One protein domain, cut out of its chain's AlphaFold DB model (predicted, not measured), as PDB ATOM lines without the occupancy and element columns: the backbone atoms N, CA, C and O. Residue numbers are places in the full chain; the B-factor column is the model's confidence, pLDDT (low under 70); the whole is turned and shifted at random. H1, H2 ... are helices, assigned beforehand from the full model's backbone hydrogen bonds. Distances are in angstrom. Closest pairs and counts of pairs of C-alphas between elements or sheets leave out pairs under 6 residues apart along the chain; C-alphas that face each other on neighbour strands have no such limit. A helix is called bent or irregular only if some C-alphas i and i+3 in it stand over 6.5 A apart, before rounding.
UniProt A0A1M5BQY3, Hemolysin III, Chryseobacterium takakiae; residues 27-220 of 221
ATOM      1  N   PHE A  27     -29.691 -41.577 319.958       98.06
ATOM      2  CA  PHE A  27     -29.608 -40.257 319.328       98.06
ATOM      3  C   PHE A  27     -30.091 -39.161 320.275       98.06
ATOM      4  O   PHE A  27     -29.401 -38.145 320.425       98.06
ATOM      5  N   ASN A  28     -31.220 -39.361 320.959       98.19
ATOM      6  CA  ASN A  28     -31.682 -38.427 321.983       98.19
ATOM      7  C   ASN A  28     -30.641 -38.284 323.099       98.19
ATOM      8  O   ASN A  28     -30.242 -37.164 323.405       98.19
ATOM      9  N   ALA A  29     -30.107 -39.393 323.620       97.81
ATOM     10  CA  ALA A  29     -29.100 -39.381 324.680       97.81
ATOM     11  C   ALA A  29     -27.810 -38.647 324.275       97.81
ATOM     12  O   ALA A  29     -27.317 -37.805 325.032       97.81
ATOM     13  N   ILE A  30     -27.280 -38.930 323.078       98.06
ATOM     14  CA  ILE A  30     -26.068 -38.289 322.545       98.06
ATOM     15  C   ILE A  30     -26.297 -36.791 322.351       98.06
ATOM     16  O   ILE A  30     -25.450 -35.979 322.719       98.06
ATOM     17  N   THR A  31     -27.438 -36.398 321.788       98.38
ATOM     18  CA  THR A  31     -27.720 -34.981 321.531       98.38
ATOM     19  C   THR A  31     -28.023 -34.191 322.804       98.38
ATOM     20  O   THR A  31     -27.657 -33.018 322.869       98.38
ATOM     21  N   SER A  32     -28.562 -34.809 323.863       97.00
ATOM     22  CA  SER A  32     -28.697 -34.157 325.178       97.00
ATOM     23  C   SER A  32     -27.341 -33.757 325.787       97.00
ATOM     24  O   SER A  32     -27.262 -32.761 326.509       97.00
ATOM     25  N   ILE A  33     -26.241 -34.444 325.440       97.88
ATOM     26  CA  ILE A  33     -24.880 -34.097 325.907       97.88
ATOM     27  C   ILE A  33     -24.448 -32.707 325.410       97.88
ATOM     28  O   ILE A  33     -23.631 -32.048 326.058       97.88
ATOM     29  N   LEU A  34     -25.018 -32.202 324.309       98.44
ATOM     30  CA  LEU A  34     -24.709 -30.861 323.799       98.44
ATOM     31  C   LEU A  34     -24.973 -29.771 324.849       98.44
ATOM     32  O   LEU A  34     -24.200 -28.817 324.958       98.44
ATOM     33  N   PHE A  35     -26.009 -29.928 325.677       98.38
ATOM     34  CA  PHE A  35     -26.291 -28.999 326.771       98.38
ATOM     35  C   PHE A  35     -25.213 -29.043 327.861       98.38
ATOM     36  O   PHE A  35     -24.835 -27.996 328.388       98.38
ATOM     37  N   LEU A  36     -24.659 -30.227 328.152       98.19
ATOM     38  CA  LEU A  36     -23.546 -30.379 329.091       98.19
ATOM     39  C   LEU A  36     -22.285 -29.702 328.545       98.19
ATOM     40  O   LEU A  36     -21.606 -28.986 329.279       98.19
ATOM     41  N   ALA A  37     -22.005 -29.864 327.250       98.25
ATOM     42  CA  ALA A  37     -20.887 -29.192 326.591       98.25
ATOM     43  C   ALA A  37     -21.011 -27.660 326.679       98.25
ATOM     44  O   ALA A  37     -20.033 -26.980 326.988       98.25
ATOM     45  N   ILE A  38     -22.217 -27.113 326.486       98.38
ATOM     46  CA  ILE A  38     -22.498 -25.678 326.652       98.38
ATOM     47  C   ILE A  38     -22.308 -25.239 328.108       98.38
ATOM     48  O   ILE A  38     -21.694 -24.197 328.350       98.38
ATOM     49  N   ALA A  39     -22.805 -26.014 329.077       98.06
ATOM     50  CA  ALA A  39     -22.649 -25.704 330.498       98.06
ATOM     51  C   ALA A  39     -21.167 -25.647 330.902       98.06
ATOM     52  O   ALA A  39     -20.736 -24.681 331.539       98.06
ATOM     53  N   ILE A  40     -20.373 -26.631 330.463       98.38
ATOM     54  CA  ILE A  40     -18.921 -26.680 330.684       98.38
ATOM     55  C   ILE A  40     -18.240 -25.494 330.006       98.38
ATOM     56  O   ILE A  40     -17.499 -24.766 330.664       98.38
ATOM     57  N   PHE A  41     -18.527 -25.253 328.723       98.31
ATOM     58  CA  PHE A  41     -17.972 -24.124 327.980       98.31
ATOM     59  C   PHE A  41     -18.184 -22.803 328.724       98.31
ATOM     60  O   PHE A  41     -17.230 -22.061 328.948       98.31
ATOM     61  N   TRP A  42     -19.415 -22.520 329.157       97.50
ATOM     62  CA  TRP A  42     -19.729 -21.276 329.853       97.50
ATOM     63  C   TRP A  42     -19.127 -21.203 331.250       97.50
ATOM     64  O   TRP A  42     -18.668 -20.135 331.639       97.50
ATOM     65  N   THR A  43     -19.064 -22.322 331.972       97.38
ATOM     66  CA  THR A  43     -18.383 -22.396 333.274       97.38
ATOM     67  C   THR A  43     -16.904 -22.039 333.134       97.38
ATOM     68  O   THR A  43     -16.381 -21.245 333.910       97.38
ATOM     69  N   LEU A  44     -16.238 -22.571 332.106       96.94
ATOM     70  CA  LEU A  44     -14.848 -22.232 331.799       96.94
ATOM     71  C   LEU A  44     -14.712 -20.776 331.337       96.94
ATOM     72  O   LEU A  44     -13.767 -20.096 331.733       96.94
ATOM     73  N   LYS A  45     -15.662 -20.283 330.533       95.31
ATOM     74  CA  LYS A  45     -15.657 -18.920 329.989       95.31
ATOM     75  C   LYS A  45     -15.798 -17.845 331.067       95.31
ATOM     76  O   LYS A  45     -15.087 -16.848 330.984       95.31
ATOM     77  N   ILE A  46     -16.683 -18.032 332.050       93.94
ATOM     78  CA  ILE A  46     -16.850 -17.085 333.171       93.94
ATOM     79  C   ILE A  46     -15.772 -17.251 334.254       93.94
ATOM     80  O   ILE A  46     -15.601 -16.373 335.098       93.94
ATOM     81  N   GLY A  47     -15.036 -18.365 334.244       90.75
ATOM     82  CA  GLY A  47     -13.922 -18.606 335.156       90.75
ATOM     83  C   GLY A  47     -14.344 -18.566 336.626       90.75
ATOM     84  O   GLY A  47     -15.311 -19.206 337.024       90.75
ATOM     85  N   LYS A  48     -13.600 -17.826 337.460       88.12
ATOM     86  CA  LYS A  48     -13.884 -17.689 338.904       88.12
ATOM     87  C   LYS A  48     -14.886 -16.570 339.225       88.12
ATOM     88  O   LYS A  48     -15.247 -16.398 340.390       88.12
ATOM     89  N   ASP A  49     -15.386 -15.857 338.217       87.56
ATOM     90  CA  ASP A  49     -16.179 -14.636 338.384       87.56
ATOM     91  C   ASP A  49     -17.688 -14.902 338.506       87.56
ATOM     92  O   ASP A  49     -18.519 -14.073 338.140       87.56
ATOM     93  N   PHE A  50     -18.086 -16.036 339.086       89.38
ATOM     94  CA  PHE A  50     -19.497 -16.411 339.272       89.38
ATOM     95  C   PHE A  50     -20.332 -15.326 339.975       89.38
ATOM     96  O   PHE A  50     -21.511 -15.140 339.677       89.38
ATOM     97  N   LYS A  51     -19.707 -14.566 340.885       87.88
ATOM     98  CA  LYS A  51     -20.353 -13.451 341.598       87.88
ATOM     99  C   LYS A  51     -20.690 -12.267 340.689       87.88
ATOM    100  O   LYS A  51     -21.641 -11.550 340.985       87.88
ATOM    101  N   ARG A  52     -19.934 -12.066 339.604       89.81
ATOM    102  CA  ARG A  52     -20.196 -11.025 338.601       89.81
ATOM    103  C   ARG A  52     -21.388 -11.387 337.717       89.81
ATOM    104  O   ARG A  52     -22.140 -10.500 337.329       89.81
ATOM    105  N   TYR A  53     -21.605 -12.680 337.470       93.38
ATOM    106  CA  TYR A  53     -22.695 -13.174 336.627       93.38
ATOM    107  C   TYR A  53     -23.676 -14.052 337.417       93.38
ATOM    108  O   TYR A  53     -23.807 -15.246 337.129       93.38
ATOM    109  N   PRO A  54     -24.395 -13.512 338.419       94.00
ATOM    110  CA  PRO A  54     -25.224 -14.325 339.308       94.00
ATOM    111  C   PRO A  54     -26.366 -15.023 338.560       94.00
ATOM    112  O   PRO A  54     -26.613 -16.207 338.775       94.00
ATOM    113  N   PHE A  55     -27.026 -14.324 337.627       96.25
ATOM    114  CA  PHE A  55     -28.100 -14.920 336.830       96.25
ATOM    115  C   PHE A  55     -27.576 -15.962 335.834       96.25
ATOM    116  O   PHE A  55     -28.162 -17.030 335.705       96.25
ATOM    117  N   LEU A  56     -26.442 -15.696 335.177       96.69
ATOM    118  CA  LEU A  56     -25.816 -16.674 334.285       96.69
ATOM    119  C   LEU A  56     -25.379 -17.922 335.063       96.69
ATOM    120  O   LEU A  56     -25.646 -19.032 334.624       96.69
ATOM    121  N   THR A  57     -24.789 -17.751 336.247       97.00
ATOM    122  CA  THR A  57     -24.402 -18.853 337.141       97.00
ATOM    123  C   THR A  57     -25.612 -19.695 337.543       97.00
ATOM    124  O   THR A  57     -25.557 -20.919 337.457       97.00
ATOM    125  N   TYR A  58     -26.726 -19.056 337.914       97.88
ATOM    126  CA  TYR A  58     -27.995 -19.745 338.159       97.88
ATOM    127  C   TYR A  58     -28.446 -20.562 336.937       97.88
ATOM    128  O   TYR A  58     -28.768 -21.744 337.071       97.88
ATOM    129  N   CYS A  59     -28.397 -19.969 335.740       98.19
ATOM    130  CA  CYS A  59     -28.734 -20.675 334.507       98.19
ATOM    131  C   CYS A  59     -27.819 -21.883 334.259       98.19
ATOM    132  O   CYS A  59     -28.301 -22.923 333.822       98.19
ATOM    133  N   LEU A  60     -26.521 -21.779 334.560       98.12
ATOM    134  CA  LEU A  60     -25.580 -22.891 334.401       98.12
ATOM    135  C   LEU A  60     -25.873 -24.041 335.358       98.12
ATOM    136  O   LEU A  60     -25.838 -25.189 334.928       98.12
ATOM    137  N   VAL A  61     -26.212 -23.761 336.621       98.38
ATOM    138  CA  VAL A  61     -26.609 -24.809 337.578       98.38
ATOM    139  C   VAL A  61     -27.820 -25.579 337.055       98.38
ATOM    140  O   VAL A  61     -27.798 -26.808 337.021       98.38
ATOM    141  N   LEU A  62     -28.851 -24.870 336.587       98.62
ATOM    142  CA  LEU A  62     -30.014 -25.511 335.974       98.62
ATOM    143  C   LEU A  62     -29.645 -26.285 334.708       98.62
ATOM    144  O   LEU A  62     -30.137 -27.392 334.517       98.62
ATOM    145  N   LEU A  63     -28.762 -25.741 333.868       98.31
ATOM    146  CA  LEU A  63     -28.329 -26.404 332.643       98.31
ATOM    147  C   LEU A  63     -27.544 -27.692 332.927       98.31
ATOM    148  O   LEU A  63     -27.737 -28.670 332.215       98.31
ATOM    149  N   TYR A  64     -26.719 -27.734 333.979       98.69
ATOM    150  CA  TYR A  64     -26.059 -28.967 334.423       98.69
ATOM    151  C   TYR A  64     -27.065 -30.020 334.891       98.69
ATOM    152  O   TYR A  64     -26.969 -31.172 334.474       98.69
ATOM    153  N   ILE A  65     -28.036 -29.630 335.727       98.69
ATOM    154  CA  ILE A  65     -29.099 -30.538 336.191       98.69
ATOM    155  C   ILE A  65     -29.885 -31.073 334.987       98.69
ATOM    156  O   ILE A  65     -30.074 -32.282 334.880       98.69
ATOM    157  N   GLY A  66     -30.260 -30.174 334.073       98.31
ATOM    158  CA  GLY A  66     -30.938 -30.458 332.809       98.31
ATOM    159  C   GLY A  66     -30.187 -31.459 331.948       98.31
ATOM    160  O   GLY A  66     -30.719 -32.501 331.589       98.31
ATOM    161  N   ALA A  67     -28.924 -31.164 331.651       98.00
ATOM    162  CA  ALA A  67     -28.117 -31.967 330.745       98.00
ATOM    163  C   ALA A  67     -27.812 -33.359 331.308       98.00
ATOM    164  O   ALA A  67     -27.948 -34.351 330.598       98.00
ATOM    165  N   ILE A  68     -27.445 -33.452 332.591       98.56
ATOM    166  CA  ILE A  68     -27.221 -34.747 333.249       98.56
ATOM    167  C   ILE A  68     -28.539 -35.527 333.308       98.56
ATOM    168  O   ILE A  68     -28.566 -36.712 332.984       98.56
ATOM    169  N   GLY A  69     -29.629 -34.849 333.677       98.31
ATOM    170  CA  GLY A  69     -30.978 -35.402 333.715       98.31
ATOM    171  C   GLY A  69     -31.403 -36.011 332.390       98.31
ATOM    172  O   GLY A  69     -31.654 -37.211 332.327       98.31
ATOM    173  N   GLY A  70     -31.409 -35.198 331.337       97.62
ATOM    174  CA  GLY A  70     -31.803 -35.585 329.986       97.62
ATOM    175  C   GLY A  70     -30.939 -36.699 329.414       97.62
ATOM    176  O   GLY A  70     -31.467 -37.707 328.948       97.62
ATOM    177  N   THR A  71     -29.609 -36.600 329.526       98.19
ATOM    178  CA  THR A  71     -28.722 -37.666 329.039       98.19
ATOM    179  C   THR A  71     -29.006 -38.995 329.738       98.19
ATOM    180  O   THR A  71     -29.119 -40.014 329.059       98.19
ATOM    181  N   VAL A  72     -29.167 -39.017 331.066       98.38
ATOM    182  CA  VAL A  72     -29.461 -40.262 331.801       98.38
ATOM    183  C   VAL A  72     -30.880 -40.762 331.510       98.38
ATOM    184  O   VAL A  72     -31.078 -41.965 331.328       98.38
ATOM    185  N   TYR A  73     -31.855 -39.855 331.416       98.19
ATOM    186  CA  TYR A  73     -33.239 -40.164 331.062       98.19
ATOM    187  C   TYR A  73     -33.315 -40.883 329.714       98.19
ATOM    188  O   TYR A  73     -33.774 -42.022 329.668       98.19
ATOM    189  N   HIS A  74     -32.780 -40.288 328.648       97.94
ATOM    190  CA  HIS A  74     -32.808 -40.874 327.305       97.94
ATOM    191  C   HIS A  74     -31.918 -42.118 327.173       97.94
ATOM    192  O   HIS A  74     -32.242 -43.038 326.423       97.94
ATOM    193  N   SER A  75     -30.825 -42.199 327.940       97.88
ATOM    194  CA  SER A  75     -29.948 -43.376 327.915       97.88
ATOM    195  C   SER A  75     -30.624 -44.630 328.453       97.88
ATOM    196  O   SER A  75     -30.341 -45.710 327.956       97.88
ATOM    197  N   PHE A  76     -31.477 -44.522 329.476       97.06
ATOM    198  CA  PHE A  76     -31.954 -45.711 330.194       97.06
ATOM    199  C   PHE A  76     -33.472 -45.841 330.268       97.06
ATOM    200  O   PHE A  76     -33.968 -46.964 330.289       97.06
ATOM    201  N   ARG A  77     -34.218 -44.729 330.309       97.31
ATOM    202  CA  ARG A  77     -35.687 -44.721 330.406       97.31
ATOM    203  C   ARG A  77     -36.241 -45.517 331.609       97.31
ATOM    204  O   ARG A  77     -37.250 -46.211 331.514       97.31
ATOM    205  N   LEU A  78     -35.542 -45.464 332.753       96.00
ATOM    206  CA  LEU A  78     -35.843 -46.293 333.938       96.00
ATOM    207  C   LEU A  78     -36.446 -45.534 335.126       96.00
ATOM    208  O   LEU A  78     -37.306 -46.080 335.815       96.00
ATOM    209  N   TRP A  79     -35.977 -44.316 335.419       96.50
ATOM    210  CA  TRP A  79     -36.291 -43.650 336.688       96.50
ATOM    211  C   TRP A  79     -37.003 -42.304 336.489       96.50
ATOM    212  O   TRP A  79     -36.440 -41.419 335.837       96.50
ATOM    213  N   PRO A  80     -38.164 -42.083 337.140       96.44
ATOM    214  CA  PRO A  80     -38.928 -40.836 337.032       96.44
ATOM    215  C   PRO A  80     -38.173 -39.564 337.454       96.44
ATOM    216  O   PRO A  80     -38.516 -38.455 337.054       96.44
ATOM    217  N   VAL A  81     -37.126 -39.687 338.273       97.81
ATOM    218  CA  VAL A  81     -36.326 -38.525 338.685       97.81
ATOM    219  C   VAL A  81     -35.584 -37.888 337.506       97.81
ATOM    220  O   VAL A  81     -35.470 -36.665 337.453       97.81
ATOM    221  N   PHE A  82     -35.127 -38.679 336.531       98.06
ATOM    222  CA  PHE A  82     -34.345 -38.144 335.415       98.06
ATOM    223  C   PHE A  82     -35.214 -37.443 334.377       98.06
ATOM    224  O   PHE A  82     -34.768 -36.443 333.824       98.06
ATOM    225  N   ILE A  83     -36.473 -37.861 334.190       95.75
ATOM    226  CA  ILE A  83     -37.417 -37.053 333.408       95.75
ATOM    227  C   ILE A  83     -37.698 -35.721 334.102       95.75
ATOM    228  O   ILE A  83     -37.705 -34.688 333.441       95.75
ATOM    229  N   LEU A  84     -37.870 -35.697 335.429       97.19
ATOM    230  CA  LEU A  84     -38.023 -34.431 336.152       97.19
ATOM    231  C   LEU A  84     -36.804 -33.526 335.934       97.19
ATOM    232  O   LEU A  84     -36.963 -32.341 335.655       97.19
ATOM    233  N   MET A  85     -35.598 -34.088 336.025       98.19
ATOM    234  CA  MET A  85     -34.363 -33.358 335.748       98.19
ATOM    235  C   MET A  85     -34.234 -32.925 334.283       98.19
ATOM    236  O   MET A  85     -33.558 -31.941 334.048       98.19
ATOM    237  N   ASP A  86     -34.870 -33.588 333.318       97.00
ATOM    238  CA  ASP A  86     -34.830 -33.211 331.900       97.00
ATOM    239  C   ASP A  86     -35.686 -31.963 331.602       97.00
ATOM    240  O   ASP A  86     -35.190 -30.947 331.109       97.00
ATOM    241  N   TRP A  87     -36.974 -31.979 331.964       95.00
ATOM    242  CA  TRP A  87     -37.897 -30.908 331.561       95.00
ATOM    243  C   TRP A  87     -38.004 -29.754 332.569       95.00
ATOM    244  O   TRP A  87     -38.238 -28.607 332.172       95.00
ATOM    245  N   MET A  88     -37.858 -30.018 333.875       96.88
ATOM    246  CA  MET A  88     -38.081 -28.999 334.911       96.88
ATOM    247  C   MET A  88     -37.040 -27.873 334.858       96.88
ATOM    248  O   MET A  88     -37.442 -26.710 334.948       96.88
ATOM    249  N   PRO A  89     -35.732 -28.137 334.656       98.25
ATOM    250  CA  PRO A  89     -34.758 -27.062 334.509       98.25
ATOM    251  C   PRO A  89     -35.026 -26.173 333.297       98.25
ATOM    252  O   PRO A  89     -34.831 -24.966 333.399       98.25
ATOM    253  N   ILE A  90     -35.541 -26.720 332.187       96.62
ATOM    254  CA  ILE A  90     -35.956 -25.919 331.022       96.62
ATOM    255  C   ILE A  90     -37.066 -24.943 331.427       96.62
ATOM    256  O   ILE A  90     -36.986 -23.750 331.136       96.62
ATOM    257  N   MET A  91     -38.077 -25.427 332.154       96.44
ATOM    258  CA  MET A  91     -39.179 -24.590 332.632       96.44
ATOM    259  C   MET A  91     -38.703 -23.488 333.589       96.44
ATOM    260  O   MET A  91     -39.083 -22.324 333.434       96.44
ATOM    261  N   LEU A  92     -37.811 -23.821 334.525       97.88
ATOM    262  CA  LEU A  92     -37.212 -22.849 335.441       97.88
ATOM    263  C   LEU A  92     -36.336 -21.825 334.707       97.88
ATOM    264  O   LEU A  92     -36.410 -20.639 335.018       97.88
ATOM    265  N   LEU A  93     -35.560 -22.245 333.704       97.69
ATOM    266  CA  LEU A  93     -34.767 -21.350 332.858       97.69
ATOM    267  C   LEU A  93     -35.660 -20.362 332.102       97.69
ATOM    268  O   LEU A  93     -35.414 -19.159 332.153       97.69
ATOM    269  N   CYS A  94     -36.712 -20.842 331.435       97.19
ATOM    270  CA  CYS A  94     -37.617 -19.986 330.667       97.19
ATOM    271  C   CYS A  94     -38.375 -18.997 331.562       97.19
ATOM    272  O   CYS A  94     -38.395 -17.797 331.286       97.19
ATOM    273  N   THR A  95     -38.970 -19.474 332.657       96.69
ATOM    274  CA  THR A  95     -39.715 -18.607 333.585       96.69
ATOM    275  C   THR A  95     -38.802 -17.589 334.268       96.69
ATOM    276  O   THR A  95     -39.142 -16.404 334.327       96.69
ATOM    277  N   SER A  96     -37.604 -18.001 334.691       97.25
ATOM    278  CA  SER A  96     -36.622 -17.100 335.304       97.25
ATOM    279  C   SER A  96     -36.038 -16.101 334.308       97.25
ATOM    280  O   SER A  96     -35.824 -14.950 334.672       97.25
ATOM    281  N   ALA A  97     -35.817 -16.488 333.048       97.19
ATOM    282  CA  ALA A  97     -35.391 -15.565 331.994       97.19
ATOM    283  C   ALA A  97     -36.474 -14.528 331.676       97.19
ATOM    284  O   ALA A  97     -36.167 -13.337 331.582       97.19
ATOM    285  N   GLY A  98     -37.737 -14.959 331.578       96.75
ATOM    286  CA  GLY A  98     -38.881 -14.056 331.443       96.75
ATOM    287  C   GLY A  98     -38.927 -13.034 332.581       96.75
ATOM    288  O   GLY A  98     -38.943 -11.825 332.342       96.75
ATOM    289  N   PHE A  99     -38.829 -13.511 333.825       97.50
ATOM    290  CA  PHE A  99     -38.745 -12.645 334.999       97.50
ATOM    291  C   PHE A  99     -37.553 -11.681 334.932       97.50
ATOM    292  O   PHE A  99     -37.722 -10.477 335.108       97.50
ATOM    293  N   TYR A 100     -36.353 -12.197 334.662       97.31
ATOM    294  CA  TYR A 100     -35.102 -11.444 334.681       97.31
ATOM    295  C   TYR A 100     -35.115 -10.271 333.694       97.31
ATOM    296  O   TYR A 100     -34.854  -9.132 334.088       97.31
ATOM    297  N   PHE A 101     -35.456 -10.519 332.426       97.19
ATOM    298  CA  PHE A 101     -35.463  -9.472 331.399       97.19
ATOM    299  C   PHE A 101     -36.515  -8.402 331.673       97.19
ATOM    300  O   PHE A 101     -36.267  -7.206 331.490       97.19
ATOM    301  N   LEU A 102     -37.678  -8.816 332.170       96.50
ATOM    302  CA  LEU A 102     -38.749  -7.895 332.494       96.50
ATOM    303  C   LEU A 102     -38.406  -7.066 333.742       96.50
ATOM    304  O   LEU A 102     -38.492  -5.845 333.704       96.50
ATOM    305  N   ALA A 103     -37.899  -7.681 334.810       96.50
ATOM    306  CA  ALA A 103     -37.467  -6.967 336.012       96.50
ATOM    307  C   ALA A 103     -36.317  -5.978 335.746       96.50
ATOM    308  O   ALA A 103     -36.175  -4.996 336.470       96.50
ATOM    309  N   LYS A 104     -35.504  -6.215 334.706       94.81
ATOM    310  CA  LYS A 104     -34.445  -5.296 334.264       94.81
ATOM    311  C   LYS A 104     -34.933  -4.146 333.376       94.81
ATOM    312  O   LYS A 104     -34.239  -3.140 333.291       94.81
ATOM    313  N   SER A 105     -36.083  -4.281 332.713       95.19
ATOM    314  CA  SER A 105     -36.621  -3.280 331.770       95.19
ATOM    315  C   SER A 105     -37.899  -2.583 332.245       95.19
ATOM    316  O   SER A 105     -38.380  -1.649 331.603       95.19
ATOM    317  N   THR A 106     -38.474  -3.030 333.360       94.81
ATOM    318  CA  THR A 106     -39.625  -2.420 334.026       94.81
ATOM    319  C   THR A 106     -39.509  -2.581 335.544       94.81
ATOM    320  O   THR A 106     -38.468  -2.951 336.076       94.81
ATOM    321  N   ARG A 107     -40.578  -2.278 336.279       94.88
ATOM    322  CA  ARG A 107     -40.654  -2.501 337.722       94.88
ATOM    323  C   ARG A 107     -40.757  -4.000 338.020       94.88
ATOM    324  O   ARG A 107     -41.538  -4.707 337.387       94.88
ATOM    325  N   TRP A 108     -40.021  -4.476 339.026       93.62
ATOM    326  CA  TRP A 108     -39.952  -5.901 339.390       93.62
ATOM    327  C   TRP A 108     -41.325  -6.539 339.666       93.62
ATOM    328  O   TRP A 108     -41.542  -7.698 339.322       93.62
ATOM    329  N   TYR A 109     -42.284  -5.786 340.219       95.06
ATOM    330  CA  TYR A 109     -43.632  -6.298 340.480       95.06
ATOM    331  C   TYR A 109     -44.407  -6.604 339.189       95.06
ATOM    332  O   TYR A 109     -45.209  -7.530 339.175       95.06
ATOM    333  N   CYS A 110     -44.133  -5.907 338.077       94.56
ATOM    334  CA  CYS A 110     -44.700  -6.261 336.773       94.56
ATOM    335  C   CYS A 110     -44.195  -7.633 336.307       94.56
ATOM    336  O   CYS A 110     -44.956  -8.399 335.723       94.56
ATOM    337  N   ALA A 111     -42.932  -7.961 336.601       94.88
ATOM    338  CA  ALA A 111     -42.369  -9.276 336.312       94.88
ATOM    339  C   ALA A 111     -43.015 -10.374 337.166       94.88
ATOM    340  O   ALA A 111     -43.385 -11.417 336.630       94.88
ATOM    341  N   VAL A 112     -43.237 -10.115 338.462       96.31
ATOM    342  CA  VAL A 112     -43.986 -11.033 339.339       96.31
ATOM    343  C   VAL A 112     -45.398 -11.268 338.806       96.31
ATOM    344  O   VAL A 112     -45.799 -12.415 338.651       96.31
ATOM    345  N   LEU A 113     -46.135 -10.200 338.484       96.81
ATOM    346  CA  LEU A 113     -47.510 -10.300 337.990       96.81
ATOM    347  C   LEU A 113     -47.603 -11.118 336.700       96.81
ATOM    348  O   LEU A 113     -48.502 -11.945 336.573       96.81
ATOM    349  N   ILE A 114     -46.669 -10.930 335.766       95.31
ATOM    350  CA  ILE A 114     -46.650 -11.689 334.511       95.31
ATOM    351  C   ILE A 114     -46.330 -13.169 334.747       95.31
ATOM    352  O   ILE A 114     -46.997 -14.025 334.168       95.31
ATOM    353  N   VAL A 115     -45.368 -13.497 335.617       94.75
ATOM    354  CA  VAL A 115     -45.052 -14.900 335.944       94.75
ATOM    355  C   VAL A 115     -46.220 -15.573 336.665       94.75
ATOM    356  O   VAL A 115     -46.610 -16.675 336.292       94.75
ATOM    357  N   VAL A 116     -46.825 -14.904 337.650       96.50
ATOM    358  CA  VAL A 116     -48.015 -15.414 338.351       96.50
ATOM    359  C   VAL A 116     -49.178 -15.592 337.376       96.50
ATOM    360  O   VAL A 116     -49.827 -16.633 337.389       96.50
ATOM    361  N   GLY A 117     -49.405 -14.623 336.486       96.81
ATOM    362  CA  GLY A 117     -50.418 -14.713 335.436       96.81
ATOM    363  C   GLY A 117     -50.191 -15.903 334.505       96.81
ATOM    364  O   GLY A 117     -51.130 -16.645 334.227       96.81
ATOM    365  N   TYR A 118     -48.946 -16.145 334.086       96.00
ATOM    366  CA  TYR A 118     -48.571 -17.334 333.318       96.00
ATOM    367  C   TYR A 118     -48.868 -18.633 334.086       96.00
ATOM    368  O   TYR A 118     -49.496 -19.529 333.528       96.00
ATOM    369  N   LEU A 119     -48.484 -18.731 335.364       95.12
ATOM    370  CA  LEU A 119     -48.730 -19.929 336.178       95.12
ATOM    371  C   LEU A 119     -50.229 -20.207 336.352       95.12
ATOM    372  O   LEU A 119     -50.666 -21.345 336.181       95.12
ATOM    373  N   LEU A 120     -51.022 -19.169 336.638       96.69
ATOM    374  CA  LEU A 120     -52.478 -19.272 336.743       96.69
ATOM    375  C   LEU A 120     -53.101 -19.703 335.415       96.69
ATOM    376  O   LEU A 120     -53.927 -20.615 335.392       96.69
ATOM    377  N   LEU A 121     -52.662 -19.107 334.304       95.38
ATOM    378  CA  LEU A 121     -53.130 -19.469 332.972       95.38
ATOM    379  C   LEU A 121     -52.811 -20.936 332.656       95.38
ATOM    380  O   LEU A 121     -53.694 -21.674 332.223       95.38
ATOM    381  N   MET A 122     -51.587 -21.397 332.924       94.75
ATOM    382  CA  MET A 122     -51.207 -22.793 332.680       94.75
ATOM    383  C   MET A 122     -51.996 -23.760 333.560       94.75
ATOM    384  O   MET A 122     -52.429 -24.804 333.074       94.75
ATOM    385  N   PHE A 123     -52.244 -23.403 334.821       94.06
ATOM    386  CA  PHE A 123     -53.096 -24.184 335.715       94.06
ATOM    387  C   PHE A 123     -54.530 -24.296 335.175       94.06
ATOM    388  O   PHE A 123     -55.082 -25.395 335.113       94.06
ATOM    389  N   THR A 124     -55.118 -23.187 334.712       94.00
ATOM    390  CA  THR A 124     -56.466 -23.199 334.119       94.00
ATOM    391  C   THR A 124     -56.526 -24.007 332.827       94.00
ATOM    392  O   THR A 124     -57.415 -24.840 332.668       94.00
ATOM    393  N   LEU A 125     -55.546 -23.841 331.933       92.81
ATOM    394  CA  LEU A 125     -55.491 -24.578 330.672       92.81
ATOM    395  C   LEU A 125     -55.348 -26.078 330.925       92.81
ATOM    396  O   LEU A 125     -56.064 -26.870 330.312       92.81
ATOM    397  N   ARG A 126     -54.481 -26.471 331.869       92.31
ATOM    398  CA  ARG A 126     -54.293 -27.878 332.239       92.31
ATOM    399  C   ARG A 126     -55.594 -28.517 332.702       92.31
ATOM    400  O   ARG A 126     -55.929 -29.598 332.235       92.31
ATOM    401  N   ASN A 127     -56.297 -27.869 333.623       90.62
ATOM    402  CA  ASN A 127     -57.433 -28.494 334.290       90.62
ATOM    403  C   ASN A 127     -58.710 -28.458 333.449       90.62
ATOM    404  O   ASN A 127     -59.543 -29.341 333.598       90.62
ATOM    405  N   TRP A 128     -58.899 -27.427 332.621       89.94
ATOM    406  CA  TRP A 128     -60.189 -27.198 331.957       89.94
ATOM    407  C   TRP A 128     -60.177 -27.562 330.474       89.94
ATOM    408  O   TRP A 128     -61.206 -27.966 329.947       89.94
ATOM    409  N   PHE A 129     -59.033 -27.434 329.797       85.25
ATOM    410  CA  PHE A 129     -58.943 -27.630 328.345       85.25
ATOM    411  C   PHE A 129     -58.126 -28.859 327.952       85.25
ATOM    412  O   PHE A 129     -58.375 -29.448 326.904       85.25
ATOM    413  N   PHE A 130     -57.161 -29.258 328.781       89.44
ATOM    414  CA  PHE A 130     -56.237 -30.345 328.461       89.44
ATOM    415  C   PHE A 130     -56.180 -31.441 329.531       89.44
ATOM    416  O   PHE A 130     -55.152 -32.108 329.663       89.44
ATOM    417  N   ALA A 131     -57.269 -31.637 330.280       84.56
ATOM    418  CA  ALA A 131     -57.347 -32.680 331.304       84.56
ATOM    419  C   ALA A 131     -57.017 -34.068 330.721       84.56
ATOM    420  O   ALA A 131     -56.211 -34.796 331.298       84.56
ATOM    421  N   ASP A 132     -57.538 -34.357 329.523       88.31
ATOM    422  CA  ASP A 132     -57.414 -35.664 328.866       88.31
ATOM    423  C   ASP A 132     -56.296 -35.736 327.809       88.31
ATOM    424  O   ASP A 132     -55.982 -36.812 327.306       88.31
ATOM    425  N   ASN A 133     -55.665 -34.608 327.453       88.44
ATOM    426  CA  ASN A 133     -54.638 -34.554 326.405       88.44
ATOM    427  C   ASN A 133     -53.313 -33.987 326.930       88.44
ATOM    428  O   ASN A 133     -52.942 -32.832 326.689       88.44
ATOM    429  N   HIS A 134     -52.582 -34.838 327.650       85.56
ATOM    430  CA  HIS A 134     -51.317 -34.467 328.278       85.56
ATOM    431  C   HIS A 134     -50.227 -34.078 327.265       85.56
ATOM    432  O   HIS A 134     -49.482 -33.127 327.498       85.56
ATOM    433  N   PHE A 135     -50.156 -34.772 326.125       85.69
ATOM    434  CA  PHE A 135     -49.167 -34.493 325.083       85.69
ATOM    435  C   PHE A 135     -49.350 -33.092 324.484       85.69
ATOM    436  O   PHE A 135     -48.393 -32.317 324.399       85.69
ATOM    437  N   LEU A 136     -50.587 -32.732 324.130       88.38
ATOM    438  CA  LEU A 136     -50.896 -31.402 323.606       88.38
ATOM    439  C   LEU A 136     -50.609 -30.314 324.646       88.38
ATOM    440  O   LEU A 136     -49.990 -29.305 324.309       88.38
ATOM    441  N   PHE A 137     -50.976 -30.544 325.912       92.38
ATOM    442  CA  PHE A 137     -50.677 -29.615 327.003       92.38
ATOM    443  C   PHE A 137     -49.181 -29.308 327.120       92.38
ATOM    444  O   PHE A 137     -48.810 -28.143 327.247       92.38
ATOM    445  N   ILE A 138     -48.318 -30.330 327.063       90.81
ATOM    446  CA  ILE A 138     -46.864 -30.148 327.164       90.81
ATOM    447  C   ILE A 138     -46.361 -29.219 326.053       90.81
ATOM    448  O   ILE A 138     -45.645 -28.257 326.335       90.81
ATOM    449  N   ASN A 139     -46.755 -29.464 324.802       90.81
ATOM    450  CA  ASN A 139     -46.308 -28.651 323.666       90.81
ATOM    451  C   ASN A 139     -46.848 -27.214 323.733       90.81
ATOM    452  O   ASN A 139     -46.098 -26.266 323.492       90.81
ATOM    453  N   VAL A 140     -48.111 -27.036 324.137       92.81
ATOM    454  CA  VAL A 140     -48.694 -25.709 324.396       92.81
ATOM    455  C   VAL A 140     -47.929 -24.992 325.506       92.81
ATOM    456  O   VAL A 140     -47.602 -23.816 325.363       92.81
ATOM    457  N   ASN A 141     -47.576 -25.687 326.589       94.50
ATOM    458  CA  ASN A 141     -46.805 -25.099 327.677       94.50
ATOM    459  C   ASN A 141     -45.416 -24.632 327.207       94.50
ATOM    460  O   ASN A 141     -45.004 -23.522 327.539       94.50
ATOM    461  N   TYR A 142     -44.713 -25.421 326.384       92.62
ATOM    462  CA  TYR A 142     -43.445 -24.991 325.777       92.62
ATOM    463  C   TYR A 142     -43.606 -23.745 324.902       92.62
ATOM    464  O   TYR A 142     -42.805 -22.816 325.019       92.62
ATOM    465  N   ALA A 143     -44.652 -23.687 324.075       93.44
ATOM    466  CA  ALA A 143     -44.947 -22.502 323.272       93.44
ATOM    467  C   ALA A 143     -45.217 -21.270 324.156       93.44
ATOM    468  O   ALA A 143     -44.662 -20.202 323.908       93.44
ATOM    469  N   MET A 144     -45.986 -21.425 325.238       95.19
ATOM    470  CA  MET A 144     -46.315 -20.337 326.166       95.19
ATOM    471  C   MET A 144     -45.097 -19.848 326.959       95.19
ATOM    472  O   MET A 144     -44.917 -18.640 327.122       95.19
ATOM    473  N   MET A 145     -44.218 -20.754 327.397       95.56
ATOM    474  CA  MET A 145     -42.932 -20.387 328.002       95.56
ATOM    475  C   MET A 145     -42.055 -19.605 327.023       95.56
ATOM    476  O   MET A 145     -41.463 -18.590 327.395       95.56
ATOM    477  N   ALA A 146     -42.001 -20.034 325.762       93.94
ATOM    478  CA  ALA A 146     -41.263 -19.322 324.729       93.94
ATOM    479  C   ALA A 146     -41.850 -17.935 324.460       93.94
ATOM    480  O   ALA A 146     -41.096 -16.972 324.355       93.94
ATOM    481  N   SER A 147     -43.180 -17.795 324.425       95.56
ATOM    482  CA  SER A 147     -43.845 -16.493 324.310       95.56
ATOM    483  C   SER A 147     -43.547 -15.582 325.501       95.56
ATOM    484  O   SER A 147     -43.269 -14.401 325.299       95.56
ATOM    485  N   LEU A 148     -43.539 -16.114 326.729       96.56
ATOM    486  CA  LEU A 148     -43.162 -15.370 327.936       96.56
ATOM    487  C   LEU A 148     -41.728 -14.830 327.836       96.56
ATOM    488  O   LEU A 148     -41.489 -13.644 328.083       96.56
ATOM    489  N   VAL A 149     -40.774 -15.682 327.447       96.88
ATOM    490  CA  VAL A 149     -39.375 -15.279 327.238       96.88
ATOM    491  C   VAL A 149     -39.276 -14.256 326.112       96.88
ATOM    492  O   VAL A 149     -38.643 -13.221 326.299       96.88
ATOM    493  N   LEU A 150     -39.926 -14.509 324.972       96.62
ATOM    494  CA  LEU A 150     -39.875 -13.654 323.788       96.62
ATOM    495  C   LEU A 150     -40.433 -12.256 324.077       96.62
ATOM    496  O   LEU A 150     -39.790 -11.257 323.767       96.62
ATOM    497  N   PHE A 151     -41.594 -12.173 324.726       96.94
ATOM    498  CA  PHE A 151     -42.172 -10.904 325.160       96.94
ATOM    499  C   PHE A 151     -41.200 -10.133 326.065       96.94
ATOM    500  O   PHE A 151     -40.910  -8.956 325.832       96.94
ATOM    501  N   SER A 152     -40.650 -10.817 327.069       96.94
ATOM    502  CA  SER A 152     -39.765 -10.205 328.062       96.94
ATOM    503  C   SER A 152     -38.441  -9.745 327.447       96.94
ATOM    504  O   SER A 152     -37.969  -8.646 327.741       96.94
ATOM    505  N   VAL A 153     -37.852 -10.544 326.550       96.75
ATOM    506  CA  VAL A 153     -36.586 -10.211 325.890       96.75
ATOM    507  C   VAL A 153     -36.761  -9.135 324.822       96.75
ATOM    508  O   VAL A 153     -35.893  -8.282 324.709       96.75
ATOM    509  N   ILE A 154     -37.884  -9.081 324.092       97.12
ATOM    510  CA  ILE A 154     -38.175  -7.970 323.166       97.12
ATOM    511  C   ILE A 154     -38.304  -6.660 323.945       97.12
ATOM    512  O   ILE A 154     -37.736  -5.641 323.549       97.12
ATOM    513  N   LYS A 155     -39.005  -6.680 325.086       96.62
ATOM    514  CA  LYS A 155     -39.112  -5.504 325.956       96.62
ATOM    515  C   LYS A 155     -37.740  -5.053 326.460       96.62
ATOM    516  O   LYS A 155     -37.451  -3.856 326.444       96.62
ATOM    517  N   TYR A 156     -36.894  -5.999 326.865       96.94
ATOM    518  CA  TYR A 156     -35.532  -5.710 327.302       96.94
ATOM    519  C   TYR A 156     -34.631  -5.228 326.156       96.94
ATOM    520  O   TYR A 156     -33.904  -4.260 326.343       96.94
ATOM    521  N   LEU A 157     -34.752  -5.784 324.947       96.75
ATOM    522  CA  LEU A 157     -34.063  -5.290 323.753       96.75
ATOM    523  C   LEU A 157     -34.425  -3.837 323.457       96.75
ATOM    524  O   LEU A 157     -33.529  -3.031 323.225       96.75
ATOM    525  N   ALA A 158     -35.711  -3.482 323.503       96.56
ATOM    526  CA  ALA A 158     -36.142  -2.098 323.327       96.56
ATOM    527  C   ALA A 158     -35.543  -1.176 324.407       96.56
ATOM    528  O   ALA A 158     -35.098  -0.073 324.099       96.56
ATOM    529  N   TYR A 159     -35.477  -1.644 325.659       94.75
ATOM    530  CA  TYR A 159     -34.828  -0.923 326.758       94.75
ATOM    531  C   TYR A 159     -33.322  -0.722 326.518       94.75
ATOM    532  O   TYR A 159     -32.804   0.369 326.745       94.75
ATOM    533  N   THR A 160     -32.628  -1.728 325.981       94.81
ATOM    534  CA  THR A 160     -31.192  -1.678 325.661       94.81
ATOM    535  C   THR A 160     -30.893  -1.193 324.237       94.81
ATOM    536  O   THR A 160     -29.825  -1.503 323.711       94.81
ATOM    537  N   GLN A 161     -31.820  -0.494 323.569       94.75
ATOM    538  CA  GLN A 161     -31.635   0.027 322.202       94.75
ATOM    539  C   GLN A 161     -31.168  -1.042 321.192       94.75
ATOM    540  O   GLN A 161     -30.273  -0.820 320.382       94.75
ATOM    541  N   TRP A 162     -31.761  -2.237 321.264       95.38
ATOM    542  CA  TRP A 162     -31.503  -3.388 320.387       95.38
ATOM    543  C   TRP A 162     -30.074  -3.941 320.429       95.38
ATOM    544  O   TRP A 162     -29.669  -4.709 319.550       95.38
ATOM    545  N   LYS A 163     -29.316  -3.611 321.479       93.06
ATOM    546  CA  LYS A 163     -27.982  -4.158 321.718       93.06
ATOM    547  C   LYS A 163     -27.976  -5.681 321.625       93.06
ATOM    548  O   LYS A 163     -28.765  -6.361 322.279       93.06
ATOM    549  N   ALA A 164     -27.049  -6.210 320.827       94.50
ATOM    550  CA  ALA A 164     -26.807  -7.643 320.675       94.50
ATOM    551  C   ALA A 164     -28.045  -8.471 320.234       94.50
ATOM    552  O   ALA A 164     -28.077  -9.686 320.437       94.50
ATOM    553  N   SER A 165     -29.032  -7.836 319.582       96.19
ATOM    554  CA  SER A 165     -30.298  -8.446 319.136       96.19
ATOM    555  C   SER A 165     -30.134  -9.670 318.234       96.19
ATOM    556  O   SER A 165     -30.966 -10.574 318.280       96.19
ATOM    557  N   LYS A 166     -29.032  -9.752 317.472       97.38
ATOM    558  CA  LYS A 166     -28.710 -10.911 316.621       97.38
ATOM    559  C   LYS A 166     -28.763 -12.240 317.381       97.38
ATOM    560  O   LYS A 166     -29.243 -13.228 316.842       97.38
ATOM    561  N   TRP A 167     -28.329 -12.260 318.644       97.94
ATOM    562  CA  TRP A 167     -28.342 -13.474 319.462       97.94
ATOM    563  C   TRP A 167     -29.759 -13.905 319.826       97.94
ATOM    564  O   TRP A 167     -30.060 -15.092 319.782       97.94
ATOM    565  N   VAL A 168     -30.645 -12.949 320.105       97.75
ATOM    566  CA  VAL A 168     -32.066 -13.225 320.347       97.75
ATOM    567  C   VAL A 168     -32.741 -13.725 319.068       97.75
ATOM    568  O   VAL A 168     -33.508 -14.682 319.120       97.75
ATOM    569  N   GLY A 169     -32.410 -13.142 317.910       97.88
ATOM    570  CA  GLY A 169     -32.910 -13.596 316.608       97.88
ATOM    571  C   GLY A 169     -32.502 -15.037 316.282       97.88
ATOM    572  O   GLY A 169     -33.356 -15.853 315.935       97.88
ATOM    573  N   PHE A 170     -31.221 -15.379 316.457       98.38
ATOM    574  CA  PHE A 170     -30.743 -16.755 316.277       98.38
ATOM    575  C   PHE A 170     -31.366 -17.724 317.284       98.38
ATOM    576  O   PHE A 170     -31.755 -18.824 316.895       98.38
ATOM    577  N   ALA A 171     -31.528 -17.309 318.545       98.12
ATOM    578  CA  ALA A 171     -32.193 -18.125 319.553       98.12
ATOM    579  C   ALA A 171     -33.653 -18.417 319.187       98.12
ATOM    580  O   ALA A 171     -34.084 -19.563 319.281       98.12
ATOM    581  N   LEU A 172     -34.397 -17.406 318.726       97.62
ATOM    582  CA  LEU A 172     -35.791 -17.557 318.317       97.62
ATOM    583  C   LEU A 172     -35.927 -18.504 317.124       97.62
ATOM    584  O   LEU A 172     -36.714 -19.444 317.186       97.62
ATOM    585  N   LEU A 173     -35.145 -18.284 316.061       98.25
ATOM    586  CA  LEU A 173     -35.164 -19.150 314.880       98.25
ATOM    587  C   LEU A 173     -34.855 -20.599 315.261       98.25
ATOM    588  O   LEU A 173     -35.568 -21.522 314.871       98.25
ATOM    589  N   SER A 174     -33.810 -20.789 316.063       98.44
ATOM    590  CA  SER A 174     -33.393 -22.107 316.516       98.44
ATOM    591  C   SER A 174     -34.460 -22.778 317.387       98.44
ATOM    592  O   SER A 174     -34.789 -23.936 317.161       98.44
ATOM    593  N   PHE A 175     -35.095 -22.049 318.307       97.19
ATOM    594  CA  PHE A 175     -36.167 -22.597 319.135       97.19
ATOM    595  C   PHE A 175     -37.414 -22.978 318.323       97.19
ATOM    596  O   PHE A 175     -38.015 -24.017 318.588       97.19
ATOM    597  N   VAL A 176     -37.797 -22.183 317.317       97.50
ATOM    598  CA  VAL A 176     -38.913 -22.527 316.416       97.50
ATOM    599  C   VAL A 176     -38.631 -23.844 315.693       97.50
ATOM    600  O   VAL A 176     -39.500 -24.717 315.654       97.50
ATOM    601  N   LEU A 177     -37.409 -24.026 315.184       98.25
ATOM    602  CA  LEU A 177     -36.986 -25.291 314.578       98.25
ATOM    603  C   LEU A 177     -37.015 -26.435 315.596       98.25
ATOM    604  O   LEU A 177     -37.587 -27.483 315.306       98.25
ATOM    605  N   ALA A 178     -36.482 -26.221 316.802       97.81
ATOM    606  CA  ALA A 178     -36.510 -27.216 317.869       97.81
ATOM    607  C   ALA A 178     -37.946 -27.682 318.148       97.81
ATOM    608  O   ALA A 178     -38.231 -28.877 318.078       97.81
ATOM    609  N   LEU A 179     -38.862 -26.748 318.429       95.62
ATOM    610  CA  LEU A 179     -40.257 -27.055 318.751       95.62
ATOM    611  C   LEU A 179     -40.965 -27.767 317.596       95.62
ATOM    612  O   LEU A 179     -41.744 -28.688 317.836       95.62
ATOM    613  N   THR A 180     -40.652 -27.389 316.354       96.44
ATOM    614  CA  THR A 180     -41.168 -28.067 315.159       96.44
ATOM    615  C   THR A 180     -40.765 -29.539 315.156       96.44
ATOM    616  O   THR A 180     -41.629 -30.401 315.042       96.44
ATOM    617  N   PHE A 181     -39.482 -29.845 315.366       97.44
ATOM    618  CA  PHE A 181     -39.003 -31.228 315.426       97.44
ATOM    619  C   PHE A 181     -39.511 -31.994 316.652       97.44
ATOM    620  O   PHE A 181     -39.784 -33.182 316.564       97.44
ATOM    621  N   ARG A 182     -39.747 -31.335 317.790       95.06
ATOM    622  CA  ARG A 182     -40.401 -31.995 318.931       95.06
ATOM    623  C   ARG A 182     -41.807 -32.488 318.580       95.06
ATOM    624  O   ARG A 182     -42.181 -33.587 318.977       95.06
ATOM    625  N   ILE A 183     -42.582 -31.671 317.868       94.19
ATOM    626  CA  ILE A 183     -43.949 -32.016 317.451       94.19
ATOM    627  C   ILE A 183     -43.917 -33.062 316.329       94.19
ATOM    628  O   ILE A 183     -44.689 -34.019 316.364       94.19
ATOM    629  N   ALA A 184     -43.003 -32.898 315.369       96.00
ATOM    630  CA  ALA A 184     -42.847 -33.782 314.219       96.00
ATOM    631  C   ALA A 184     -42.302 -35.174 314.573       96.00
ATOM    632  O   ALA A 184     -42.323 -36.063 313.725       96.00
ATOM    633  N   ASP A 185     -41.834 -35.398 315.805       95.81
ATOM    634  CA  ASP A 185     -41.325 -36.700 316.242       95.81
ATOM    635  C   ASP A 185     -42.353 -37.818 316.029       95.81
ATOM    636  O   ASP A 185     -42.019 -38.868 315.486       95.81
ATOM    637  N   GLN A 186     -43.624 -37.536 316.332       91.00
ATOM    638  CA  GLN A 186     -44.757 -38.458 316.178       91.00
ATOM    639  C   GLN A 186     -45.168 -38.690 314.711       91.00
ATOM    640  O   GLN A 186     -46.060 -39.490 314.446       91.00
ATOM    641  N   TRP A 187     -44.591 -37.957 313.754       94.06
ATOM    642  CA  TRP A 187     -44.920 -38.086 312.328       94.06
ATOM    643  C   TRP A 187     -44.055 -39.120 311.607       94.06
ATOM    644  O   TRP A 187     -44.233 -39.317 310.407       94.06
ATOM    645  N   GLU A 188     -43.109 -39.745 312.318       89.56
ATOM    646  CA  GLU A 188     -42.278 -40.848 311.819       89.56
ATOM    647  C   GLU A 188     -41.547 -40.529 310.497       89.56
ATOM    648  O   GLU A 188     -41.294 -41.404 309.673       89.56
ATOM    649  N   TRP A 189     -41.159 -39.262 310.287       91.38
ATOM    650  CA  TRP A 189     -40.367 -38.845 309.116       91.38
ATOM    651  C   TRP A 189     -39.031 -39.592 309.005       91.38
ATOM    652  O   TRP A 189     -38.535 -39.825 307.903       91.38
ATOM    653  N   PHE A 190     -38.468 -39.976 310.149       92.81
ATOM    654  CA  PHE A 190     -37.349 -40.903 310.265       92.81
ATOM    655  C   PHE A 190     -37.757 -42.055 311.180       92.81
ATOM    656  O   PHE A 190     -38.500 -41.850 312.141       92.81
ATOM    657  N   SER A 191     -37.202 -43.245 310.941       92.25
ATOM    658  CA  SER A 191     -37.471 -44.440 311.755       92.25
ATOM    659  C   SER A 191     -37.042 -44.305 313.219       92.25
ATOM    660  O   SER A 191     -37.539 -45.034 314.067       92.25
ATOM    661  N   PHE A 192     -36.125 -43.384 313.511       92.81
ATOM    662  CA  PHE A 192     -35.654 -43.050 314.856       92.81
ATOM    663  C   PHE A 192     -36.208 -41.704 315.360       92.81
ATOM    664  O   PHE A 192     -35.754 -41.198 316.379       92.81
ATOM    665  N   GLY A 193     -37.177 -41.108 314.660       96.75
ATOM    666  CA  GLY A 193     -37.804 -39.850 315.064       96.75
ATOM    667  C   GLY A 193     -36.997 -38.591 314.748       96.75
ATOM    668  O   GLY A 193     -35.988 -38.605 314.046       96.75
ATOM    669  N   THR A 194     -37.484 -37.461 315.254       97.88
ATOM    670  CA  THR A 194     -36.863 -36.133 315.102       97.88
ATOM    671  C   THR A 194     -36.537 -35.468 316.439       97.88
ATOM    672  O   THR A 194     -35.961 -34.381 316.452       97.88
ATOM    673  N   HIS A 195     -36.816 -36.113 317.574       97.69
ATOM    674  CA  HIS A 195     -36.581 -35.540 318.900       97.69
ATOM    675  C   HIS A 195     -35.112 -35.160 319.172       97.69
ATOM    676  O   HIS A 195     -34.836 -34.143 319.810       97.69
ATOM    677  N   PHE A 196     -34.145 -35.864 318.591       98.12
ATOM    678  CA  PHE A 196     -32.731 -35.491 318.696       98.12
ATOM    679  C   PHE A 196     -32.440 -34.085 318.116       98.12
ATOM    680  O   PHE A 196     -31.535 -33.383 318.574       98.12
ATOM    681  N   LEU A 197     -33.234 -33.622 317.137       98.25
ATOM    682  CA  LEU A 197     -33.145 -32.264 316.589       98.25
ATOM    683  C   LEU A 197     -33.726 -31.223 317.549       98.25
ATOM    684  O   LEU A 197     -33.227 -30.097 317.581       98.25
ATOM    685  N   TRP A 198     -34.716 -31.585 318.375       97.88
ATOM    686  CA  TRP A 198     -35.152 -30.730 319.483       97.88
ATOM    687  C   TRP A 198     -33.979 -30.433 320.424       97.88
ATOM    688  O   TRP A 198     -33.768 -29.270 320.770       97.88
ATOM    689  N   HIS A 199     -33.154 -31.431 320.758       98.44
ATOM    690  CA  HIS A 199     -31.947 -31.204 321.557       98.44
ATOM    691  C   HIS A 199     -30.909 -30.356 320.825       98.44
ATOM    692  O   HIS A 199     -30.410 -29.385 321.389       98.44
ATOM    693  N   ALA A 200     -30.600 -30.676 319.567       98.50
ATOM    694  CA  ALA A 200     -29.572 -29.962 318.813       98.50
ATOM    695  C   ALA A 200     -29.909 -28.474 318.623       98.50
ATOM    696  O   ALA A 200     -29.098 -27.598 318.934       98.50
ATOM    697  N   PHE A 201     -31.126 -28.163 318.169       98.69
ATOM    698  CA  PHE A 201     -31.571 -26.778 318.030       98.69
ATOM    699  C   PHE A 201     -31.838 -26.123 319.395       98.69
ATOM    700  O   PHE A 201     -31.498 -24.960 319.599       98.69
ATOM    701  N   GLY A 202     -32.342 -26.859 320.386       98.31
ATOM    702  CA  GLY A 202     -32.472 -26.355 321.755       98.31
ATOM    703  C   GLY A 202     -31.128 -25.928 322.358       98.31
ATOM    704  O   GLY A 202     -31.041 -24.889 323.019       98.31
ATOM    705  N   ALA A 203     -30.057 -26.676 322.081       98.50
ATOM    706  CA  ALA A 203     -28.698 -26.359 322.505       98.50
ATOM    707  C   ALA A 203     -28.197 -25.065 321.845       98.50
ATOM    708  O   ALA A 203     -27.697 -24.176 322.537       98.50
ATOM    709  N   ILE A 204     -28.411 -24.893 320.537       98.69
ATOM    710  CA  ILE A 204     -28.077 -23.647 319.826       98.69
ATOM    711  C   ILE A 204     -28.846 -22.458 320.424       98.69
ATOM    712  O   ILE A 204     -28.237 -21.440 320.759       98.69
ATOM    713  N   ALA A 205     -30.161 -22.593 320.629       98.44
ATOM    714  CA  ALA A 205     -30.977 -21.548 321.241       98.44
ATOM    715  C   ALA A 205     -30.477 -21.171 322.645       98.44
ATOM    716  O   ALA A 205     -30.337 -19.986 322.966       98.44
ATOM    717  N   THR A 206     -30.135 -22.176 323.455       98.25
ATOM    718  CA  THR A 206     -29.572 -21.996 324.799       98.25
ATOM    719  C   THR A 206     -28.250 -21.242 324.741       98.25
ATOM    720  O   THR A 206     -28.094 -20.231 325.424       98.25
ATOM    721  N   PHE A 207     -27.318 -21.666 323.884       98.56
ATOM    722  CA  PHE A 207     -26.032 -20.992 323.711       98.56
ATOM    723  C   PHE A 207     -26.213 -19.515 323.341       98.56
ATOM    724  O   PHE A 207     -25.603 -18.643 323.963       98.56
ATOM    725  N   CYS A 208     -27.082 -19.221 322.370       98.44
ATOM    726  CA  CYS A 208     -27.364 -17.854 321.942       98.44
ATOM    727  C   CYS A 208     -27.933 -16.993 323.081       98.44
ATOM    728  O   CYS A 208     -27.489 -15.857 323.261       98.44
ATOM    729  N   MET A 209     -28.863 -17.525 323.878       98.06
ATOM    730  CA  MET A 209     -29.438 -16.798 325.015       98.06
ATOM    731  C   MET A 209     -28.433 -16.573 326.149       98.06
ATOM    732  O   MET A 209     -28.369 -15.467 326.685       98.06
ATOM    733  N   LEU A 210     -27.609 -17.570 326.489       97.75
ATOM    734  CA  LEU A 210     -26.541 -17.393 327.480       97.75
ATOM    735  C   LEU A 210     -25.526 -16.345 327.014       97.75
ATOM    736  O   LEU A 210     -25.147 -15.471 327.792       97.75
ATOM    737  N   ASN A 211     -25.168 -16.355 325.726       97.62
ATOM    738  CA  ASN A 211     -24.289 -15.340 325.156       97.62
ATOM    739  C   ASN A 211     -24.906 -13.937 325.201       97.62
ATOM    740  O   ASN A 211     -24.223 -12.964 325.517       97.62
ATOM    741  N   TYR A 212     -26.206 -13.822 324.918       97.25
ATOM    742  CA  TYR A 212     -26.929 -12.558 325.028       97.25
ATOM    743  C   TYR A 212     -26.897 -12.001 326.460       97.25
ATOM    744  O   TYR A 212     -26.636 -10.811 326.649       97.25
ATOM    745  N   ILE A 213     -27.114 -12.855 327.466       95.75
ATOM    746  CA  ILE A 213     -27.036 -12.484 328.887       95.75
ATOM    747  C   ILE A 213     -25.618 -12.035 329.244       95.75
ATOM    748  O   ILE A 213     -25.453 -10.974 329.844       95.75
ATOM    749  N   TYR A 214     -24.612 -12.813 328.844       95.50
ATOM    750  CA  TYR A 214     -23.203 -12.545 329.121       95.50
ATOM    751  C   TYR A 214     -22.759 -11.179 328.583       95.50
ATOM    752  O   TYR A 214     -22.324 -10.334 329.359       95.50
ATOM    753  N   VAL A 215     -22.977 -10.904 327.291       93.31
ATOM    754  CA  VAL A 215     -22.590  -9.625 326.657       93.31
ATOM    755  C   VAL A 215     -23.311  -8.424 327.290       93.31
ATOM    756  O   VAL A 215     -22.750  -7.336 327.399       93.31
ATOM    757  N   ASN A 216     -24.556  -8.598 327.743       89.44
ATOM    758  CA  ASN A 216     -25.299  -7.523 328.408       89.44
ATOM    759  C   ASN A 216     -24.863  -7.263 329.859       89.44
ATOM    760  O   ASN A 216     -25.080  -6.155 330.355       89.44
ATOM    761  N   GLN A 217     -24.295  -8.258 330.545       83.62
ATOM    762  CA  GLN A 217     -23.741  -8.107 331.896       83.62
ATOM    763  C   GLN A 217     -22.284  -7.630 331.871       83.62
ATOM    764  O   GLN A 217     -21.880  -6.881 332.750       83.62
ATOM    765  N   ASP A 218     -21.508  -8.011 330.856       70.00
ATOM    766  CA  ASP A 218     -20.100  -7.621 330.731       70.00
ATOM    767  C   ASP A 218     -19.890  -6.122 330.549       70.00
ATOM    768  O   ASP A 218     -18.932  -5.557 331.075       70.00
ATOM    769  N   GLU A 219     -20.794  -5.482 329.816       57.91
ATOM    770  CA  GLU A 219     -20.664  -4.087 329.400       57.91
ATOM    771  C   GLU A 219     -21.461  -3.106 330.283       57.91
ATOM    772  O   GLU A 219     -21.531  -1.923 329.963       57.91
ATOM    773  N   ASN A 220     -22.061  -3.581 331.380       50.06
ATOM    774  CA  ASN A 220     -22.618  -2.746 332.449       50.06
ATOM    775  C   ASN A 220     -21.758  -2.943 333.713       50.06
ATOM    776  O   ASN A 220     -22.059  -3.861 334.482       50.06
TER     777      ASN A 220
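AT A GLANCE: This is residues 27 to 220 of the 221 residues of the protein "Hemolysin III" of Chryseobacterium takakiae (UniProt A0A1M5BQY3). Seven helices run up and down side by side. H1, H2, H3, H5, H6 and H7 make a ring, and H4 packs on its outside, on H3 and H5. The printed part has 194 residues, with H1 to H7 in chain order and no named strand; it is an all-helix bundle, compact, with a radius of gyration of the C-alphas of 16.8 A and spans of 48 by 41 by 29 A.

HOW THE PARTS SIT: H1, residues 27 to 46, touches H2, residues 54 to 76, opposite ways, closest at the C-alphas of Ala 29 and Thr 71, 4.7 A. H3, residues 80 to 105, touches H2 with residues 81 to 93 alone; the C-alphas of Gly 70 and Asp 86 are closest, 4.3 A. H4, residues 108 to 128, touches H3 at a steep tilt of 40 degrees, through residues 108 to 115 of H4 and 95 to 103 of H3, closest at the C-alphas of Phe 99 and Ala 111, 5.1 A. H5, residues 134 to 159, touches H3, the same way, closest at the C-alphas of Gly 98 and Val 149, 4.4 A. H6, residues 165 to 187, touches H5, closest at the C-alphas of Leu 157 and Ser 165, 6.7 A. H7, residues 195 to 218, touches H6, closest at the C-alphas of Ala 171 and Ala 205, 4.0 A. H7 touches H1, closest at the C-alphas of Asn 28 and Phe 196, 4.5 A. H3 and H7 are near each other; H4 and H7 are apart. Every O i to N i+4 pair is within hydrogen-bond range in H2, H4, H5 and H7; H1 has 12 of 16, H3 20 of 22, H6 17 of 19.

IN THESE COORDINATES: H1 begins at C-alpha 27 (-29.608, -40.257, 319.328); H7 ends at C-alpha 218 (-20.100, -7.621, 330.731). H3 is 38.0 A long, with a kink of 26 degrees near residue 87, and H5 37.4 A. H3 and H6 are only just irregular: C-alphas 86 and 89 are 6.7 A apart, C-alphas 183 and 186 6.6 A.

THE WHOLE: The C-alphas farthest apart, of Arg 107 and Ser 191, are 49.4 A apart. The printed part has no cut, and no link is long. Residues 219 to 220 have pLDDT under 70.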